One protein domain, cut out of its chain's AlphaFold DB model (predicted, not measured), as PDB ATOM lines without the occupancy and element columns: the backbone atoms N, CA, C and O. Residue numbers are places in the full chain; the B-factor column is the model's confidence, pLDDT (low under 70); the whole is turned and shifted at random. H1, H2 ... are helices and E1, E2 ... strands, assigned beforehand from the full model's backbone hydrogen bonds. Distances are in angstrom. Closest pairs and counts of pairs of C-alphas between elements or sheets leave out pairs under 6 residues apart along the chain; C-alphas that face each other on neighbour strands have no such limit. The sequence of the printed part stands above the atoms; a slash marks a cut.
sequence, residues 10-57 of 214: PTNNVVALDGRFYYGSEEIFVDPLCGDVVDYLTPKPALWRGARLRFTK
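This is residues 10 to 57 of the 214 residues of an uncharacterized protein of Acidithiobacillus thiooxidans (UniProt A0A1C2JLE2). A small antiparallel sheet of three strands, E1, E2 and E3, forms one side of the domain, and two short helices, H1 and H2, set steeply to each other, lie off toward the other side. From H2 the chain folds back through E4, and residues 55 to 56 then pair beside the end of E3, which makes a loop that returns to the sheet. The 48 printed residues hold two named helices and four named strands in the order E1 E2 E3 H1 H2 E4; the sheet's order is E1 E2 E3, all antiparallel, and the class is mixed, helices and strands. The whole is compact, with a radius of gyration of the C-alphas of 9.7 A, and rounded, with spans of 24 by 21 by 19 A.

E1, residues 15 to 17, E2, residues 20 to 23, and E3, residues 26 to 30, form a meander, each strand the antiparallel neighbour of the one before. E1 and E2 are a hairpin with directions 154 degrees apart; N 15 and O 22 are 2.9 A apart, within hydrogen-bond range, as are N 17 and O 20 at 2.9 A. E2 and E3 are a second hairpin, at 122 degrees, with N 23 and O 26 at 2.9 A and N 28 and O 21 at 2.9 A. E1 and E3 are the edge strands and are apart. Residues 29 to 30 of E3 also pair, antiparallel, with residues 55 to 56. H1, residues 35 to 41, is only just on the sheet, with 5 pairs of C-alphas within 10 A, and only grazes it with residues 35 to 39. H2, residues 45 to 50, is not on the sheet. H1 and H2 are close but not clearly touching: their closest C-alphas, those of Leu 41 and Trp 48, are 5.3 A apart, and they run opposite ways at a steep tilt of 65 degrees. E4, residues 51 to 53, pairs with no named strand and meets H2 only through their link. The closest C-alphas of E4 and H1, those of Leu 53 and Val 38, are 7.8 A apart. In H1 every O i to N i+4 pair is within hydrogen-bond range; in H2 1 of 2 is.

E1 starts at C-alpha 15, (85.014, -16.368, 107.270), and is 6.3 A long. E2 is 10.5 A long and E3, the longest strand by residues, 13.1 A. H1 is 10.0 A long and begins at C-alpha 35, (83.585, -20.122, 92.078). H2 is 8.7 A long, and E4, 6.4 A long, ends at C-alpha 53, (76.753, -21.316, 98.891).

The two C-alphas farthest apart, those of Ala 46 and Lys 57, are 25.9 A apart. The printed part, residues 10 to 57, has no cut, and the links between its named elements are tight. The mean pLDDT of the printed part is 93.9, and no printed residue is under 70.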
ATOM      1  N   PRO A  10      74.969 -21.207 104.821       96.25
ATOM      2  CA  PRO A  10      74.821 -19.769 105.003       96.25
ATOM      3  C   PRO A  10      76.182 -19.084 105.168       96.25
ATOM      4  O   PRO A  10      76.973 -19.441 106.044       96.25
ATOM      5  N   THR A  11      76.443 -18.080 104.341       95.50
ATOM      6  CA  THR A  11      77.716 -17.336 104.290       95.50
ATOM      7  C   THR A  11      78.021 -16.534 105.550       95.50
ATOM      8  O   THR A  11      79.176 -16.224 105.821       95.50
ATOM      9  N   ASN A  12      77.012 -16.220 106.364       93.12
ATOM     10  CA  ASN A  12      77.197 -15.604 107.678       93.12
ATOM     11  C   ASN A  12      77.958 -16.506 108.668       93.12
ATOM     12  O   ASN A  12      78.434 -16.012 109.685       93.12
ATOM     13  N   ASN A  13      78.093 -17.800 108.366       93.94
ATOM     14  CA  ASN A  13      78.912 -18.745 109.123       93.94
ATOM     15  C   ASN A  13      80.285 -19.006 108.474       93.94
ATOM     16  O   ASN A  13      81.008 -19.889 108.934       93.94
ATOM     17  N   VAL A  14      80.625 -18.284 107.401       95.56
ATOM     18  CA  VAL A  14      81.872 -18.443 106.645       95.56
ATOM     19  C   VAL A  14      82.742 -17.207 106.825       95.56
ATOM     20  O   VAL A  14      82.301 -16.082 106.592       95.56
ATOM     21  N   VAL A  15      83.999 -17.423 107.205       95.06
ATOM     22  CA  VAL A  15      85.014 -16.368 107.270       95.06
ATOM     23  C   VAL A  15      85.853 -16.421 105.999       95.06
ATOM     24  O   VAL A  15      86.448 -17.455 105.709       95.06
ATOM     25  N   ALA A  16      85.903 -15.313 105.258       93.00
ATOM     26  CA  ALA A  16      86.806 -15.135 104.125       93.00
ATOM     27  C   ALA A  16      88.059 -14.368 104.585       93.00
ATOM     28  O   ALA A  16      87.945 -13.240 105.064       93.00
ATOM     29  N   LEU A  17      89.239 -14.978 104.460       91.94
ATOM     30  CA  LEU A  17      90.525 -14.394 104.853       91.94
ATOM     31  C   LEU A  17      91.578 -14.719 103.793       91.94
ATOM     32  O   LEU A  17      91.799 -15.889 103.491       91.94
ATOM     33  N   ASP A  18      92.212 -13.693 103.223       89.31
ATOM     34  CA  ASP A  18      93.302 -13.826 102.243       89.31
ATOM     35  C   ASP A  18      92.995 -14.793 101.080       89.31
ATOM     36  O   ASP A  18      93.833 -15.592 100.659       89.31
ATOM     37  N   GLY A  19      91.759 -14.742 100.566       86.25
ATOM     38  CA  GLY A  19      91.299 -15.599  99.465       86.25
ATOM     39  C   GLY A  19      90.978 -17.045  99.864       86.25
ATOM     40  O   GLY A  19      90.802 -17.891  98.990       86.25
ATOM     41  N   ARG A  20      90.902 -17.345 101.164       93.44
ATOM     42  CA  ARG A  20      90.506 -18.649 101.713       93.44
ATOM     43  C   ARG A  20      89.218 -18.537 102.509       93.44
ATOM     44  O   ARG A  20      88.910 -17.475 103.051       93.44
ATOM     45  N   PHE A  21      88.495 -19.648 102.615       95.94
ATOM     46  CA  PHE A  21      87.223 -19.720 103.329       95.94
ATOM     47  C   PHE A  21      87.324 -20.682 104.507       95.94
ATOM     48  O   PHE A  21      87.917 -21.752 104.399       95.94
ATOM     49  N   TYR A  22      86.714 -20.312 105.631       96.25
ATOM     50  CA  TYR A  22      86.740 -21.103 106.858       96.25
ATOM     51  C   TYR A  22      85.341 -21.250 107.462       96.25
ATOM     52  O   TYR A  22      84.593 -20.273 107.554       96.25
ATOM     53  N   TYR A  23      85.013 -22.457 107.934       95.75
ATOM     54  CA  TYR A  23      83.861 -22.730 108.799       95.75
ATOM     55  C   TYR A  23      84.356 -23.140 110.189       95.75
ATOM     56  O   TYR A  23      84.845 -24.254 110.401       95.75
ATOM     57  N   GLY A  24      84.247 -22.228 111.157       92.81
ATOM     58  CA  GLY A  24      84.934 -22.387 112.440       92.81
ATOM     59  C   GLY A  24      86.451 -22.346 112.236       92.81
ATOM     60  O   GLY A  24      86.976 -21.335 111.785       92.81
ATOM     61  N   SER A  25      87.146 -23.438 112.558       93.25
ATOM     62  CA  SER A  25      88.594 -23.592 112.342       93.25
ATOM     63  C   SER A  25      88.954 -24.451 111.122       93.25
ATOM     64  O   SER A  25      90.134 -24.686 110.878       93.25
ATOM     65  N   GLU A  26      87.964 -24.987 110.404       94.75
ATOM     66  CA  GLU A  26      88.172 -25.856 109.240       94.75
ATOM     67  C   GLU A  26      88.208 -25.004 107.965       94.75
ATOM     68  O   GLU A  26      87.285 -24.224 107.726       94.75
ATOM     69  N   GLU A  27      89.269 -25.138 107.161       95.94
ATOM     70  CA  GLU A  27      89.317 -24.560 105.811       95.94
ATOM     71  C   GLU A  27      88.332 -25.317 104.914       95.94
ATOM     72  O   GLU A  27      88.277 -26.548 104.932       95.94
ATOM     73  N   ILE A  28      87.537 -24.574 104.154       96.06
ATOM     74  CA  ILE A  28      86.554 -25.099 103.210       96.06
ATOM     75  C   ILE A  28      86.824 -24.509 101.830       96.06
ATOM     76  O   ILE A  28      87.351 -23.404 101.696       96.06
ATOM     77  N   PHE A  29      86.428 -25.235 100.795       95.19
ATOM     78  CA  PHE A  29      86.635 -24.840  99.409       95.19
ATOM     79  C   PHE A  29      85.298 -24.564  98.747       95.19
ATOM     80  O   PHE A  29      84.285 -25.165  99.085       95.19
ATOM     81  N   VAL A  30      85.277 -23.613  97.825       92.62
ATOM     82  CA  VAL A  30      84.076 -23.303  97.050       92.62
ATOM     83  C   VAL A  30      83.856 -24.416  96.031       92.62
ATOM     84  O   VAL A  30      84.818 -24.884  95.418       92.62
ATOM     85  N   ASP A  31      82.603 -24.827  95.827       92.44
ATOM     86  CA  ASP A  31      82.284 -25.713  94.709       92.44
ATOM     87  C   ASP A  31      82.700 -25.038  93.386       92.44
ATOM     88  O   ASP A  31      82.274 -23.908  93.119       92.44
ATOM     89  N   PRO A  32      83.514 -25.682  92.529       89.06
ATOM     90  CA  PRO A  32      83.999 -25.047  91.306       89.06
ATOM     91  C   PRO A  32      82.888 -24.544  90.378       89.06
ATOM     92  O   PRO A  32      83.139 -23.667  89.552       89.06
ATOM     93  N   LEU A  33      81.668 -25.083  90.478       88.81
ATOM     94  CA  LEU A  33      80.535 -24.647  89.669       88.81
ATOM     95  C   LEU A  33      79.991 -23.271  90.080       88.81
ATOM     96  O   LEU A  33      79.283 -22.662  89.282       88.81
ATOM     97  N   CYS A  34      80.321 -22.763  91.272       89.81
ATOM     98  CA  CYS A  34      79.942 -21.421  91.722       89.81
ATOM     99  C   CYS A  34      81.129 -20.526  92.114       89.81
ATOM    100  O   CYS A  34      80.899 -19.457  92.671       89.81
ATOM    101  N   GLY A  35      82.371 -20.900  91.776       91.50
ATOM    102  CA  GLY A  35      83.585 -20.122  92.078       91.50
ATOM    103  C   GLY A  35      83.481 -18.638  91.709       91.50
ATOM    104  O   GLY A  35      83.568 -17.779  92.584       91.50
ATOM    105  N   ASP A  36      83.175 -18.344  90.442       91.06
ATOM    106  CA  ASP A  36      83.054 -16.966  89.941       91.06
ATOM    107  C   ASP A  36      81.918 -16.182  90.631       91.06
ATOM    108  O   ASP A  36      82.022 -14.978  90.879       91.06
ATOM    109  N   VAL A  37      80.835 -16.876  91.011       94.19
ATOM    110  CA  VAL A  37      79.745 -16.287  91.803       94.19
ATOM    111  C   VAL A  37      80.255 -15.901  93.191       94.19
ATOM    112  O   VAL A  37      79.980 -14.799  93.663       94.19
ATOM    113  N   VAL A  38      81.023 -16.767  93.853       94.62
ATOM    114  CA  VAL A  38      81.591 -16.476  95.178       94.62
ATOM    115  C   VAL A  38      82.556 -15.298  95.125       94.62
ATOM    116  O   VAL A  38      82.455 -14.399  95.969       94.62
ATOM    117  N   ASP A  39      83.423 -15.246  94.119       93.44
ATOM    118  CA  ASP A  39      84.362 -14.139  93.918       93.44
ATOM    119  C   ASP A  39      83.626 -12.806  93.718       93.44
ATOM    120  O   ASP A  39      84.014 -11.778  94.279       93.44
ATOM    121  N   TYR A  40      82.499 -12.816  93.000       95.06
ATOM    122  CA  TYR A  40      81.657 -11.633  92.826       95.06
ATOM    123  C   TYR A  40      80.938 -11.197  94.111       95.06
ATOM    124  O   TYR A  40      80.784  -9.990  94.353       95.06
ATOM    125  N   LEU A  41      80.469 -12.150  94.922       95.75
ATOM    126  CA  LEU A  41      79.684 -11.885  96.133       95.75
ATOM    127  C   LEU A  41      80.540 -11.446  97.322       95.75
ATOM    128  O   LEU A  41      80.113 -10.574  98.079       95.75
ATOM    129  N   THR A  42      81.736 -12.016  97.484       94.81
ATOM    130  CA  THR A  42      82.642 -11.759  98.619       94.81
ATOM    131  C   THR A  42      82.898 -10.263  98.880       94.81
ATOM    132  O   THR A  42      82.749  -9.831 100.025       94.81
ATOM    133  N   PRO A  43      83.192  -9.411  97.872       94.88
ATOM    134  CA  PRO A  43      83.392  -7.977  98.093       94.88
ATOM    135  C   PRO A  43      82.088  -7.178  98.287       94.88
ATOM    136  O   PRO A  43      82.146  -5.956  98.423       94.88
ATOM    137  N   LYS A  44      80.904  -7.815  98.288       95.69
ATOM    138  CA  LYS A  44      79.585  -7.160  98.379       95.69
ATOM    139  C   LYS A  44      78.841  -7.591  99.654       95.69
ATOM    140  O   LYS A  44      77.982  -8.471  99.589       95.69
ATOM    141  N   PRO A  45      79.070  -6.938 100.815       93.94
ATOM    142  CA  PRO A  45      78.551  -7.392 102.112       93.94
ATOM    143  C   PRO A  45      77.028  -7.570 102.191       93.94
ATOM    144  O   PRO A  45      76.539  -8.405 102.950       93.94
ATOM    145  N   ALA A  46      76.256  -6.777 101.440       92.50
ATOM    146  CA  ALA A  46      74.801  -6.911 101.400       92.50
ATOM    147  C   ALA A  46      74.372  -8.237 100.754       92.50
ATOM    148  O   ALA A  46      73.625  -8.993 101.371       92.50
ATOM    149  N   LEU A  47      74.911  -8.547  99.570       95.50
ATOM    150  CA  LEU A  47      74.624  -9.796  98.862       95.50
ATOM    151  C   LEU A  47      75.237 -10.996  99.578       95.50
ATOM    152  O   LEU A  47      74.567 -12.012  99.732       95.50
ATOM    153  N   TRP A  48      76.473 -10.852 100.074       96.06
ATOM    154  CA  TRP A  48      77.151 -11.897 100.835       96.06
ATOM    155  C   TRP A  48      76.272 -12.374 101.982       96.06
ATOM    156  O   TRP A  48      75.990 -13.558 102.050       96.06
ATOM    157  N   ARG A  49      75.752 -11.476 102.830       94.44
ATOM    158  CA  ARG A  49      74.917 -11.850 103.988       94.44
ATOM    159  C   ARG A  49      73.608 -12.559 103.627       94.44
ATOM    160  O   ARG A  49      73.113 -13.328 104.446       94.44
ATOM    161  N   GLY A  50      73.048 -12.281 102.449       95.19
ATOM    162  CA  GLY A  50      71.841 -12.940 101.939       95.19
ATOM    163  C   GLY A  50      72.116 -14.272 101.236       95.19
ATOM    164  O   GLY A  50      71.177 -14.984 100.880       95.19
ATOM    165  N   ALA A  51      73.389 -14.616 101.022       97.50
ATOM    166  CA  ALA A  51      73.779 -15.776 100.246       97.50
ATOM    167  C   ALA A  51      73.885 -17.065 101.079       97.50
ATOM    168  O   ALA A  51      74.187 -17.092 102.275       97.50
ATOM    169  N   ARG A  52      73.677 -18.178 100.389       97.81
ATOM    170  CA  ARG A  52      73.988 -19.538 100.811       97.81
ATOM    171  C   ARG A  52      74.709 -20.199  99.654       97.81
ATOM    172  O   ARG A  52      74.232 -20.129  98.524       97.81
ATOM    173  N   LEU A  53      75.850 -20.814  99.924       97.19
ATOM    174  CA  LEU A  53      76.753 -21.316  98.891       97.19
ATOM    175  C   LEU A  53      77.121 -22.765  99.185       97.19
ATOM    176  O   LEU A  53      77.178 -23.176 100.348       97.19
ATOM    177  N   ARG A  54      77.359 -23.545  98.134       96.38
ATOM    178  CA  ARG A  54      77.915 -24.887  98.257       96.38
ATOM    179  C   ARG A  54      79.419 -24.785  98.483       96.38
ATOM    180  O   ARG A  54      80.134 -24.153  97.708       96.38
ATOM    181  N   PHE A  55      79.876 -25.439  99.541       94.81
ATOM    182  CA  PHE A  55      81.289 -25.616  99.837       94.81
ATOM    183  C   PHE A  55      81.609 -27.107  99.914       94.81
ATOM    184  O   PHE A  55      80.752 -27.928 100.236       94.81
ATOM    185  N   THR A  56      82.858 -27.446  99.645       92.44
ATOM    186  CA  THR A  56      83.418 -28.789  99.711       92.44
ATOM    187  C   THR A  56      84.566 -28.814 100.715       92.44
ATOM    188  O   THR A  56      85.175 -27.792 101.037       92.44
ATOM    189  N   LYS A  57      84.872 -30.003 101.233       89.75
ATOM    190  CA  LYS A  57      86.080 -30.223 102.045       89.75
ATOM    191  C   LYS A  57      87.321 -30.459 101.192       89.75
ATOM    192  O   LYS A  57      88.437 -30.245 101.646       89.75
TER     193      LYS A  57